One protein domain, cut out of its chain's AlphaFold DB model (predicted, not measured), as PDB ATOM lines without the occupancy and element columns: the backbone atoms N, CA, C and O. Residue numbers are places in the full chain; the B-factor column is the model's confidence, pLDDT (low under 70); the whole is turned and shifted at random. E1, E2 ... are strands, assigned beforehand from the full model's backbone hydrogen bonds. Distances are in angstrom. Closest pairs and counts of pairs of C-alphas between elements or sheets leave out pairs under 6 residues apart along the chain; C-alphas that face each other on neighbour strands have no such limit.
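Overview. This is residues 15 to 109 of the 124 residues of an uncharacterized protein of Deinococcus sp. K2S05-167 (UniProt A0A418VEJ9). Two long strands, E1 and E6, run side by side as a ladder along the long axis of an elongated domain, with parts of the opening stretch paired along E1 and a twisted three-strand meander, E3, E4 and E5, meeting E6 near its last residues. E2 pairs with no named strand and leads by a tight link into the meander. The printed part has 95 residues, with no named helix and six named strands in the order E1 to E6; the class is all strand, though only 43 residues are in named elements. The sheets, E1 - E6 and E3 - E4 - E5, are antiparallel. The whole is only just compact, close to loose, with a radius of gyration of the C-alphas of 14.9 A and spans of 51 by 29 by 23 A.

Arrangement. Residues 15 to 16 pair antiparallel with residues 41 to 42 of E1, residues 33 to 43, and residues 20 to 21 pair antiparallel with its residues 37 to 38. E1 and E6, residues 95 to 102, are antiparallel neighbours at 163 degrees, with N 35 and O 100 2.9 A apart and N 98 and O 37 2.8 A apart, within hydrogen-bond range. E2, residues 51 to 55, is apart from E1 and from E6. E3, residues 60 to 62, and E4, residues 67 to 74, form a hairpin at 139 degrees, with N 62 and O 67 2.8 A apart, within hydrogen-bond range. E4 and E5, residues 77 to 84, form a second hairpin at 156 degrees, with N 72 and O 79 2.8 A apart, within hydrogen-bond range. E3, E4 and E5 make a meander, each strand the antiparallel neighbour of the one before, with E3 and E5 as edge strands. E5 and E6 have 15 pairs of C-alphas within 8 A, the closest being those of Tyr 81 and Ile 102, 4.4 A apart. E4 and E6 are near each other, with 10 pairs within 10 A.

Along the chain. E1 begins at C-alpha 33 (219.861, 233.993, 228.348) and is 31.9 A long. E2 is 13.6 A long and E3 6.4 A. E4 is 22.9 A long and E5 23.3 A, ending at C-alpha 84 (216.065, 246.641, 228.837). E6 is 22.5 A long and ends at C-alpha 102 (220.861, 237.226, 232.162).

Size, cuts and confidence. The C-alphas of Asp 46 and Gly 108, the two farthest apart, are 50.7 A from each other. The printed part has no cut, and no link between named strands is long. Residues 15 to 32 hold no named element. Mean pLDDT of the printed part is 89.1, and residues 23 to 26 and 47 to 48 are under 70.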
ATOM      1  N   MET A  15     191.625 244.183 235.538       86.06
ATOM      2  CA  MET A  15     191.901 242.837 236.011       86.06
ATOM      3  C   MET A  15     193.339 242.484 235.654       86.06
ATOM      4  O   MET A  15     193.747 242.617 234.499       86.06
ATOM      5  N   ILE A  16     194.089 242.024 236.651       87.38
ATOM      6  CA  ILE A  16     195.454 241.525 236.489       87.38
ATOM      7  C   ILE A  16     195.383 239.999 236.560       87.38
ATOM      8  O   ILE A  16     194.908 239.440 237.549       87.38
ATOM      9  N   GLY A  17     195.789 239.334 235.481       87.19
ATOM     10  CA  GLY A  17     195.871 237.879 235.414       87.19
ATOM     11  C   GLY A  17     197.120 237.331 236.102       87.19
ATOM     12  O   GLY A  17     197.969 238.077 236.586       87.19
ATOM     13  N   LEU A  18     197.257 236.005 236.115       89.50
ATOM     14  CA  LEU A  18     198.490 235.366 236.575       89.50
ATOM     15  C   LEU A  18     199.615 235.583 235.550       89.50
ATOM     16  O   LEU A  18     199.365 235.426 234.350       89.50
ATOM     17  N   PRO A  19     200.841 235.912 235.992       89.56
ATOM     18  CA  PRO A  19     201.973 236.007 235.089       89.56
ATOM     19  C   PRO A  19     202.344 234.623 234.554       89.56
ATOM     20  O   PRO A  19     202.398 233.646 235.304       89.56
ATOM     21  N   THR A  20     202.659 234.545 233.266       90.62
ATOM     22  CA  THR A  20     203.350 233.393 232.687       90.62
ATOM     23  C   THR A  20     204.826 233.731 232.536       90.62
ATOM     24  O   THR A  20     205.194 234.813 232.077       90.62
ATOM     25  N   VAL A  21     205.685 232.804 232.953       86.19
ATOM     26  CA  VAL A  21     207.140 232.935 232.857       86.19
ATOM     27  C   VAL A  21     207.632 231.807 231.971       86.19
ATOM     28  O   VAL A  21     207.432 230.637 232.299       86.19
ATOM     29  N   ALA A  22     208.255 232.139 230.841       80.12
ATOM     30  CA  ALA A  22     208.970 231.138 230.062       80.12
ATOM     31  C   ALA A  22     210.162 230.670 230.903       80.12
ATOM     32  O   ALA A  22     211.070 231.456 231.167       80.12
ATOM     33  N   GLN A  23     210.124 229.430 231.395       66.50
ATOM     34  CA  GLN A  23     211.202 228.907 232.224       66.50
ATOM     35  C   GLN A  23     212.516 228.995 231.446       66.50
ATOM     36  O   GLN A  23     212.585 228.610 230.279       66.50
ATOM     37  N   LEU A  24     213.543 229.552 232.084       68.81
ATOM     38  CA  LEU A  24     214.878 229.530 231.518       68.81
ATOM     39  C   LEU A  24     215.410 228.099 231.645       68.81
ATOM     40  O   LEU A  24     215.410 227.543 232.747       68.81
ATOM     41  N   ASP A  25     215.858 227.522 230.535       66.81
ATOM     42  CA  ASP A  25     216.635 226.283 230.556       66.81
ATOM     43  C   ASP A  25     218.037 226.548 231.151       66.81
ATOM     44  O   ASP A  25     218.270 227.504 231.897       66.81
ATOM     45  N   ALA A  26     219.016 225.699 230.845       68.44
ATOM     46  CA  ALA A  26     220.374 225.855 231.347       68.44
ATOM     47  C   ALA A  26     221.038 227.156 230.842       68.44
ATOM     48  O   ALA A  26     221.261 227.337 229.646       68.44
ATOM     49  N   TYR A  27     221.429 228.034 231.769       74.56
ATOM     50  CA  TYR A  27     222.355 229.135 231.495       74.56
ATOM     51  C   TYR A  27     223.793 228.596 231.446       74.56
ATOM     52  O   TYR A  27     224.279 228.017 232.416       74.56
ATOM     53  N   ALA A  28     224.472 228.773 230.307       74.06
ATOM     54  CA  ALA A  28     225.774 228.159 230.022       74.06
ATOM     55  C   ALA A  28     226.955 229.150 229.996       74.06
ATOM     56  O   ALA A  28     227.995 228.839 229.421       74.06
ATOM     57  N   TYR A  29     226.808 230.346 230.580       80.19
ATOM     58  CA  TYR A  29     227.815 231.426 230.655       80.19
ATOM     59  C   TYR A  29     228.293 232.034 229.326       80.19
ATOM     60  O   TYR A  29     228.755 233.171 229.320       80.19
ATOM     61  N   VAL A  30     228.193 231.325 228.202       82.56
ATOM     62  CA  VAL A  30     228.758 231.733 226.904       82.56
ATOM     63  C   VAL A  30     227.846 232.637 226.078       82.56
ATOM     64  O   VAL A  30     228.315 233.296 225.154       82.56
ATOM     65  N   SER A  31     226.557 232.685 226.401       86.31
ATOM     66  CA  SER A  31     225.576 233.524 225.718       86.31
ATOM     67  C   SER A  31     224.580 234.106 226.706       86.31
ATOM     68  O   SER A  31     224.296 233.506 227.747       86.31
ATOM     69  N   ASP A  32     224.028 235.259 226.345       90.31
ATOM     70  CA  ASP A  32     222.914 235.849 227.067       90.31
ATOM     71  C   ASP A  32     221.746 234.864 227.078       90.31
ATOM     72  O   ASP A  32     221.416 234.251 226.060       90.31
ATOM     73  N   ALA A  33     221.099 234.738 228.229       90.06
ATOM     74  CA  ALA A  33     219.861 233.993 228.348       90.06
ATOM     75  C   ALA A  33     218.705 234.970 228.551       90.06
ATOM     76  O   ALA A  33     218.833 235.964 229.264       90.06
ATOM     77  N   THR A  34     217.582 234.717 227.884       91.00
ATOM     78  CA  THR A  34     216.428 235.621 227.888       91.00
ATOM     79  C   THR A  34     215.205 234.919 228.460       91.00
ATOM     80  O   THR A  34     214.851 233.834 228.008       91.00
ATOM     81  N   VAL A  35     214.534 235.571 229.409       90.50
ATOM     82  CA  VAL A  35     213.229 235.167 229.950       90.50
ATOM     83  C   VAL A  35     212.177 236.145 229.453       90.50
ATOM     84  O   VAL A  35     212.363 237.360 229.539       90.50
ATOM     85  N   ALA A  36     211.048 235.628 228.984       91.19
ATOM     86  CA  ALA A  36     209.853 236.433 228.769       91.19
ATOM     87  C   ALA A  36     208.869 236.204 229.920       91.19
ATOM     88  O   ALA A  36     208.500 235.063 230.209       91.19
ATOM     89  N   VAL A  37     208.437 237.294 230.549       92.62
ATOM     90  CA  VAL A  37     207.312 237.326 231.485       92.62
ATOM     91  C   VAL A  37     206.159 238.040 230.802       92.62
ATOM     92  O   VAL A  37     206.312 239.169 230.328       92.62
ATOM     93  N   GLN A  38     205.005 237.388 230.746       94.06
ATOM     94  CA  GLN A  38     203.788 237.972 230.198       94.06
ATOM     95  C   GLN A  38     202.763 238.101 231.314       94.06
ATOM     96  O   GLN A  38     202.424 237.121 231.974       94.06
ATOM     97  N   LEU A  39     202.270 239.317 231.522       93.25
ATOM     98  CA  LEU A  39     201.240 239.615 232.503       93.25
ATOM     99  C   LEU A  39     199.971 240.056 231.762       93.25
ATOM    100  O   LEU A  39     199.970 241.138 231.164       93.25
ATOM    101  N   PRO A  40     198.900 239.245 231.766       92.94
ATOM    102  CA  PRO A  40     197.613 239.653 231.223       92.94
ATOM    103  C   PRO A  40     197.036 240.816 232.036       92.94
ATOM    104  O   PRO A  40     196.944 240.741 233.263       92.94
ATOM    105  N   VAL A  41     196.639 241.883 231.351       90.69
ATOM    106  CA  VAL A  41     196.020 243.072 231.942       90.69
ATOM    107  C   VAL A  41     194.826 243.463 231.087       90.69
ATOM    108  O   VAL A  41     194.974 243.817 229.920       90.69
ATOM    109  N   THR A  42     193.631 243.422 231.664       86.44
ATOM    110  CA  THR A  42     192.400 243.812 230.972       86.44
ATOM    111  C   THR A  42     191.772 244.979 231.705       86.44
ATOM    112  O   THR A  42     191.368 244.825 232.850       86.44
ATOM    113  N   CYS A  43     191.680 246.130 231.046       83.19
ATOM    114  CA  CYS A  43     191.045 247.330 231.582       83.19
ATOM    115  C   CYS A  43     189.814 247.703 230.762       83.19
ATOM    116  O   CYS A  43     189.725 247.374 229.574       83.19
ATOM    117  N   THR A  44     188.878 248.422 231.375       79.69
ATOM    118  CA  THR A  44     187.820 249.097 230.624       79.69
ATOM    119  C   THR A  44     188.411 250.211 229.744       79.69
ATOM    120  O   THR A  44     189.456 250.772 230.083       79.69
ATOM    121  N   PRO A  45     187.781 250.545 228.600       70.94
ATOM    122  CA  PRO A  45     188.341 251.490 227.624       70.94
ATOM    123  C   PRO A  45     188.626 252.899 228.165       70.94
ATOM    124  O   PRO A  45     189.418 253.635 227.586       70.94
ATOM    125  N   ASP A  46     187.963 253.279 229.253       72.00
ATOM    126  CA  ASP A  46     188.060 254.571 229.926       72.00
ATOM    127  C   ASP A  46     189.195 254.653 230.958       72.00
ATOM    128  O   ASP A  46     189.477 255.745 231.445       72.00
ATOM    129  N   THR A  47     189.876 253.539 231.266       69.81
ATOM    130  CA  THR A  47     191.009 253.524 232.207       69.81
ATOM    131  C   THR A  47     192.225 252.793 231.631       69.81
ATOM    132  O   THR A  47     192.465 251.624 231.945       69.81
ATOM    133  N   PRO A  48     193.016 253.443 230.763       68.94
ATOM    134  CA  PRO A  48     194.249 252.840 230.291       68.94
ATOM    135  C   PRO A  48     195.272 252.725 231.441       68.94
ATOM    136  O   PRO A  48     195.335 253.608 232.294       68.94
ATOM    137  N   PRO A  49     196.112 251.677 231.463       72.50
ATOM    138  CA  PRO A  49     197.240 251.589 232.388       72.50
ATOM    139  C   PRO A  49     198.197 252.768 232.190       72.50
ATOM    140  O   PRO A  49     198.662 253.019 231.077       72.50
ATOM    141  N   GLY A  50     198.490 253.477 233.278       75.75
ATOM    142  CA  GLY A  50     199.302 254.688 233.293       75.75
ATOM    143  C   GLY A  50     200.803 254.407 233.297       75.75
ATOM    144  O   GLY A  50     201.519 254.859 232.406       75.75
ATOM    145  N   SER A  51     201.304 253.664 234.288       88.19
ATOM    146  CA  SER A  51     202.742 253.385 234.415       88.19
ATOM    147  C   SER A  51     203.037 251.990 234.958       88.19
ATOM    148  O   SER A  51     202.220 251.384 235.654       88.19
ATOM    149  N   VAL A  52     204.225 251.484 234.621       93.19
ATOM    150  CA  VAL A  52     204.765 250.208 235.102       93.19
ATOM    151  C   VAL A  52     206.005 250.499 235.934       93.19
ATOM    152  O   VAL A  52     206.896 251.219 235.482       93.19
ATOM    153  N   SER A  53     206.092 249.918 237.125       94.69
ATOM    154  CA  SER A  53     207.321 249.916 237.915       94.69
ATOM    155  C   SER A  53     207.708 248.511 238.343       94.69
ATOM    156  O   SER A  53     206.850 247.657 238.565       94.69
ATOM    157  N   LEU A  54     209.014 248.299 238.468       96.88
ATOM    158  CA  LEU A  54     209.606 247.028 238.863       96.88
ATOM    159  C   LEU A  54     210.347 247.180 240.194       96.88
ATOM    160  O   LEU A  54     211.082 248.154 240.391       96.88
ATOM    161  N   SER A  55     210.210 246.197 241.077       97.12
ATOM    162  CA  SER A  55     211.006 246.095 242.300       97.12
ATOM    163  C   SER A  55     211.410 244.657 242.595       97.12
ATOM    164  O   SER A  55     210.685 243.718 242.294       97.12
ATOM    165  N   SER A  56     212.586 244.494 243.190       96.69
ATOM    166  CA  SER A  56     213.058 243.232 243.754       96.69
ATOM    167  C   SER A  56     214.110 243.519 244.823       96.69
ATOM    168  O   SER A  56     214.573 244.658 244.977       96.69
ATOM    169  N   ALA A  57     214.515 242.493 245.567       95.31
ATOM    170  CA  ALA A  57     215.578 242.630 246.550       95.31
ATOM    171  C   ALA A  57     216.914 242.991 245.869       95.31
ATOM    172  O   ALA A  57     217.506 242.182 245.151       95.31
ATOM    173  N   GLY A  58     217.424 244.196 246.142       94.19
ATOM    174  CA  GLY A  58     218.657 244.721 245.537       94.19
ATOM    175  C   GLY A  58     218.494 245.210 244.092       94.19
ATOM    176  O   GLY A  58     219.498 245.485 243.440       94.19
ATOM    177  N   GLY A  59     217.257 245.307 243.597       96.25
ATOM    178  CA  GLY A  59     216.969 245.806 242.259       96.25
ATOM    179  C   GLY A  59     217.055 247.331 242.159       96.25
ATOM    180  O   GLY A  59     216.749 248.052 243.110       96.25
ATOM    181  N   GLN A  60     217.465 247.837 240.997       97.12
ATOM    182  CA  GLN A  60     217.640 249.272 240.760       97.12
ATOM    183  C   GLN A  60     217.456 249.653 239.291       97.12
ATOM    184  O   GLN A  60     217.797 248.901 238.384       97.12
ATOM    185  N   HIS A  61     216.962 250.865 239.041       96.44
ATOM    186  CA  HIS A  61     216.875 251.420 237.692       96.44
ATOM    187  C   HIS A  61     218.147 252.208 237.342       96.44
ATOM    188  O   HIS A  61     218.412 253.271 237.906       96.44
ATOM    189  N   SER A  62     218.894 251.721 236.353       95.75
ATOM    190  CA  SER A  62     219.966 252.459 235.687       95.75
ATOM    191  C   SER A  62     219.385 253.379 234.615       95.75
ATOM    192  O   SER A  62     219.052 252.946 233.510       95.75
ATOM    193  N   ARG A  63     219.311 254.681 234.920       92.00
ATOM    194  CA  ARG A  63     218.846 255.703 233.964       92.00
ATOM    195  C   ARG A  63     219.782 255.876 232.766       92.00
ATOM    196  O   ARG A  63     219.324 256.263 231.700       92.00
ATOM    197  N   ALA A  64     221.078 255.611 232.939       94.12
ATOM    198  CA  ALA A  64     222.076 255.788 231.885       94.12
ATOM    199  C   ALA A  64     221.923 254.766 230.749       94.12
ATOM    200  O   ALA A  64     222.190 255.089 229.596       94.12
ATOM    201  N   SER A  65     221.486 253.547 231.075       93.94
ATOM    202  CA  SER A  65     221.289 252.461 230.110       93.94
ATOM    203  C   SER A  65     219.816 252.138 229.834       93.94
ATOM    204  O   SER A  65     219.547 251.216 229.070       93.94
ATOM    205  N   ASP A  66     218.879 252.875 230.444       96.75
ATOM    206  CA  ASP A  66     217.435 252.589 230.440       96.75
ATOM    207  C   ASP A  66     217.128 251.115 230.759       96.75
ATOM    208  O   ASP A  66     216.428 250.399 230.035       96.75
ATOM    209  N   GLN A  67     217.731 250.635 231.846       97.44
ATOM    210  CA  GLN A  67     217.630 249.250 232.288       97.44
ATOM    211  C   GLN A  67     217.232 249.186 233.748       97.44
ATOM    212  O   GLN A  67     217.851 249.819 234.602       97.44
ATOM    213  N   TRP A  68     216.263 248.337 234.054       97.88
ATOM    214  CA  TRP A  68     216.078 247.876 235.421       97.88
ATOM    215  C   TRP A  68     216.996 246.674 235.657       97.88
ATOM    216  O   TRP A  68     217.065 245.789 234.814       97.88
ATOM    217  N   GLN A  69     217.742 246.657 236.753       97.81
ATOM    218  CA  GLN A  69     218.728 245.631 237.094       97.81
ATOM    219  C   GLN A  69     218.271 244.892 238.346       97.81
ATOM    220  O   GLN A  69     217.817 245.535 239.289       97.81
ATOM    221  N   GLY A  70     218.427 243.571 238.365       97.06
ATOM    222  CA  GLY A  70     218.085 242.710 239.493       97.06
ATOM    223  C   GLY A  70     219.115 241.605 239.710       97.06
ATOM    224  O   GLY A  70     220.077 241.468 238.949       97.06
ATOM    225  N   ILE A  71     218.915 240.821 240.772       95.56
ATOM    226  CA  ILE A  71     219.870 239.805 241.225       95.56
ATOM    227  C   ILE A  71     219.136 238.490 241.506       95.56
ATOM    228  O   ILE A  71     218.347 238.404 242.444       95.56
ATOM    229  N   LEU A  72     219.450 237.450 240.736       93.75
ATOM    230  CA  LEU A  72     219.088 236.069 241.046       93.75
ATOM    231  C   LEU A  72     220.057 235.506 242.092       93.75
ATOM    232  O   LEU A  72     221.257 235.781 242.041       93.75
ATOM    233  N   ARG A  73     219.554 234.692 243.020       93.38
ATOM    234  CA  ARG A  73     220.312 234.169 244.164       93.38
ATOM    235  C   ARG A  73     220.231 232.651 244.275       93.38
ATOM    236  O   ARG A  73     219.159 232.078 244.078       93.38
ATOM    237  N   ALA A  74     221.350 232.040 244.655       92.50
ATOM    238  CA  ALA A  74     221.475 230.647 245.073       92.50
ATOM    239  C   ALA A  74     222.322 230.607 246.359       92.50
ATOM    240  O   ALA A  74     223.548 230.634 246.316       92.50
ATOM    241  N   GLY A  75     221.677 230.632 247.530       89.75
ATOM    242  CA  GLY A  75     222.396 230.831 248.795       89.75
ATOM    243  C   GLY A  75     223.097 232.195 248.831       89.75
ATOM    244  O   GLY A  75     222.433 233.227 248.731       89.75
ATOM    245  N   SER A  76     224.425 232.203 248.981       89.81
ATOM    246  CA  SER A  76     225.257 233.416 248.913       89.81
ATOM    247  C   SER A  76     225.672 233.808 247.494       89.81
ATOM    248  O   SER A  76     226.181 234.911 247.304       89.81
ATOM    249  N   ASP A  77     225.481 232.927 246.510       91.94
ATOM    250  CA  ASP A  77     225.903 233.159 245.132       91.94
ATOM    251  C   ASP A  77     224.860 233.965 244.360       91.94
ATOM    252  O   ASP A  77     223.651 233.838 244.581       91.94
ATOM    253  N   THR A  78     225.328 234.778 243.413       92.56
ATOM    254  CA  THR A  78     224.476 235.716 242.675       92.56
ATOM    255  C   THR A  78     224.718 235.685 241.174       92.56
ATOM    256  O   THR A  78     225.863 235.628 240.732       92.56
ATOM    257  N   LEU A  79     223.643 235.842 240.403       93.69
ATOM    258  CA  LEU A  79     223.677 236.193 238.985       93.69
ATOM    259  C   LEU A  79     222.896 237.489 238.777       93.69
ATOM    260  O   LEU A  79     221.776 237.635 239.256       93.69
ATOM    261  N   ASN A  80     223.461 238.425 238.033       94.69
ATOM    262  CA  ASN A  80     222.762 239.630 237.619       94.69
ATOM    263  C   ASN A  80     221.803 239.314 236.473       94.69
ATOM    264  O   ASN A  80     222.087 238.468 235.621       94.69
ATOM    265  N   TYR A  81     220.704 240.053 236.414       95.06
ATOM    266  CA  TYR A  81     219.848 240.135 235.239       95.06
ATOM    267  C   TYR A  81     219.374 241.572 235.041       95.06
ATOM    268  O   TYR A  81     219.454 242.400 235.950       95.06
ATOM    269  N   TYR A  82     218.880 241.889 233.851       97.06
ATOM    270  CA  TYR A  82     218.329 243.206 233.560       97.06
ATOM    271  C   TYR A  82     217.101 243.142 232.654       97.06
ATOM    272  O   TYR A  82     216.933 242.219 231.863       97.06
ATOM    273  N   VAL A  83     216.251 244.160 232.753       97.56
ATOM    274  CA  VAL A  83     215.131 244.434 231.852       97.56
ATOM    275  C   VAL A  83     215.493 245.666 231.022       97.56
ATOM    276  O   VAL A  83     215.561 246.765 231.577       97.56
ATOM    277  N   PRO A  84     215.766 245.517 229.715       97.19
ATOM    278  CA  PRO A  84     216.065 246.641 228.837       97.19
ATOM    279  C   PRO A  84     214.802 247.421 228.466       97.19
ATOM    280  O   PRO A  84     213.724 246.840 228.337       97.19
ATOM    281  N   GLY A  85     214.956 248.722 228.219       95.81
ATOM    282  CA  GLY A  85     213.846 249.591 227.830       95.81
ATOM    283  C   GLY A  85     212.855 249.803 228.971       95.81
ATOM    284  O   GLY A  85     211.647 249.815 228.733       95.81
ATOM    285  N   TYR A  86     213.348 249.906 230.210       95.06
ATOM    286  CA  TYR A  86     212.502 249.983 231.403       95.06
ATOM    287  C   TYR A  86     211.501 251.141 231.323       95.06
ATOM    288  O   TYR A  86     210.318 250.954 231.598       95.06
ATOM    289  N   SER A  87     211.943 252.311 230.858       93.25
ATOM    290  CA  SER A  87     211.084 253.486 230.677       93.25
ATOM    291  C   SER A  87     209.963 253.298 229.646       93.25
ATOM    292  O   SER A  87     208.999 254.061 229.637       93.25
ATOM    293  N   GLN A  88     210.069 252.288 228.777       93.12
ATOM    294  CA  GLN A  88     209.112 252.009 227.708       93.12
ATOM    295  C   GLN A  88     208.115 250.900 228.058       93.12
ATOM    296  O   GLN A  88     207.230 250.606 227.237       93.12
ATOM    297  N   LEU A  89     208.256 250.280 229.237       94.62
ATOM    298  CA  LEU A  89     207.334 249.259 229.716       94.62
ATOM    299  C   LEU A  89     205.924 249.833 229.798       94.62
ATOM    300  O   LEU A  89     205.661 250.844 230.444       94.62
ATOM    301  N   ARG A  90     205.011 249.156 229.114       92.69
ATOM    302  CA  ARG A  90     203.598 249.507 229.043       92.69
ATOM    303  C   ARG A  90     202.800 248.276 228.669       92.69
ATOM    304  O   ARG A  90     203.309 247.383 227.988       92.69
ATOM    305  N   VAL A  91     201.540 248.253 229.073       91.12
ATOM    306  CA  VAL A  91     200.591 247.262 228.566       91.12
ATOM    307  C   VAL A  91     200.338 247.565 227.089       91.12
ATOM    308  O   VAL A  91     200.063 248.703 226.714       91.12
ATOM    309  N   GLN A  92     200.463 246.550 226.240       88.81
ATOM    310  CA  GLN A  92     200.167 246.626 224.813       88.81
ATOM    311  C   GLN A  92     198.994 245.695 224.520       88.81
ATOM    312  O   GLN A  92     199.066 244.492 224.768       88.81
ATOM    313  N   GLY A  93     197.886 246.257 224.032       87.06
ATOM    314  CA  GLY A  93     196.627 245.519 223.962       87.06
ATOM    315  C   GLY A  93     196.175 245.122 225.368       87.06
ATOM    316  O   GLY A  93     195.850 245.987 226.174       87.06
ATOM    317  N   SER A  94     196.191 243.823 225.665       89.44
ATOM    318  CA  SER A  94     195.805 243.282 226.976       89.44
ATOM    319  C   SER A  94     196.943 242.551 227.692       89.44
ATOM    320  O   SER A  94     196.695 241.690 228.535       89.44
ATOM    321  N   THR A  95     198.194 242.867 227.348       91.56
ATOM    322  CA  THR A  95     199.364 242.166 227.886       91.56
ATOM    323  C   THR A  95     200.504 243.137 228.169       91.56
ATOM    324  O   THR A  95     200.898 243.923 227.307       91.56
ATOM    325  N   LEU A  96     201.085 243.059 229.363       93.88
ATOM    326  CA  LEU A  96     202.419 243.585 229.632       93.88
ATOM    327  C   LEU A  96     203.446 242.490 229.331       93.88
ATOM    328  O   LEU A  96     203.376 241.400 229.894       93.88
ATOM    329  N   ASN A  97     204.413 242.793 228.468       94.31
ATOM    330  CA  ASN A  97     205.544 241.914 228.188       94.31
ATOM    331  C   ASN A  97     206.797 242.485 228.852       94.31
ATOM    332  O   ASN A  97     207.209 243.602 228.538       94.31
ATOM    333  N   VAL A  98     207.414 241.713 229.742       95.19
ATOM    334  CA  VAL A  98     208.688 242.046 230.382       95.19
ATOM    335  C   VAL A  98     209.731 241.047 229.901       95.19
ATOM    336  O   VAL A  98     209.590 239.841 230.090       95.19
ATOM    337  N   ARG A  99     210.784 241.547 229.254       94.88
ATOM    338  CA  ARG A  99     211.917 240.735 228.808       94.88
ATOM    339  C   ARG A  99     213.057 240.887 229.803       94.88
ATOM    340  O   ARG A  99     213.576 241.986 229.947       94.88
ATOM    341  N   LEU A 100     213.455 239.802 230.452       94.50
ATOM    342  CA  LEU A 100     214.615 239.764 231.334       94.50
ATOM    343  C   LEU A 100     215.783 239.143 230.573       94.50
ATOM    344  O   LEU A 100     215.597 238.199 229.808       94.50
ATOM    345  N   VAL A 101     216.985 239.658 230.797       94.56
ATOM    346  CA  VAL A 101     218.221 239.153 230.208       94.56
ATOM    347  C   VAL A 101     219.214 238.861 231.319       94.56
ATOM    348  O   VAL A 101     219.529 239.735 232.122       94.56
ATOM    349  N   ILE A 102     219.724 237.636 231.345       93.94
ATOM    350  CA  ILE A 102     220.861 237.226 232.162       93.94
ATOM    351  C   ILE A 102     222.082 237.306 231.237       93.94
ATOM    352  O   ILE A 102     222.177 236.492 230.314       93.94
ATOM    353  N   PRO A 103     222.978 238.294 231.413       93.12
ATOM    354  CA  PRO A 103     224.107 238.482 230.513       93.12
ATOM    355  C   PRO A 103     225.066 237.297 230.578       93.12
ATOM    356  O   PRO A 103     225.224 236.683 231.637       93.12
ATOM    357  N   ALA A 104     225.733 237.003 229.466       91.38
ATOM    358  CA  ALA A 104     226.876 236.101 229.399       91.38
ATOM    359  C   ALA A 104     228.032 236.566 230.307       91.38
ATOM    360  O   ALA A 104     228.066 237.693 230.799       91.38
ATOM    361  N   GLY A 105     229.023 235.697 230.499       88.62
ATOM    362  CA  GLY A 105     230.294 236.051 231.127       88.62
ATOM    363  C   GLY A 105     230.246 236.228 232.644       88.62
ATOM    364  O   GLY A 105     231.207 236.736 233.220       88.62
ATOM    365  N   GLN A 106     229.175 235.788 233.311       90.81
ATOM    366  CA  GLN A 106     229.079 235.781 234.775       90.81
ATOM    367  C   GLN A 106     229.801 234.560 235.366       90.81
ATOM    368  O   GLN A 106     229.211 233.717 236.041       90.81
ATOM    369  N   TRP A 107     231.090 234.443 235.033       80.81
ATOM    370  CA  TRP A 107     231.963 233.334 235.415       80.81
ATOM    371  C   TRP A 107     232.094 233.216 236.938       80.81
ATOM    372  O   TRP A 107     232.153 234.220 237.645       80.81
ATOM    373  N   GLY A 108     232.201 231.983 237.437       77.50
ATOM    374  CA  GLY A 108     232.410 231.703 238.862       77.50
ATOM    375  C   GLY A 108     231.131 231.496 239.675       77.50
ATOM    376  O   GLY A 108     231.227 231.069 240.821       77.50
ATOM    377  N   ALA A 109     229.950 231.713 239.092       81.94
ATOM    378  CA  ALA A 109     228.697 231.245 239.670       81.94
ATOM    379  C   ALA A 109     228.650 229.696 239.660       81.94
ATOM    380  O   ALA A 109     228.920 229.078 238.622       81.94
TER     381      ALA A 109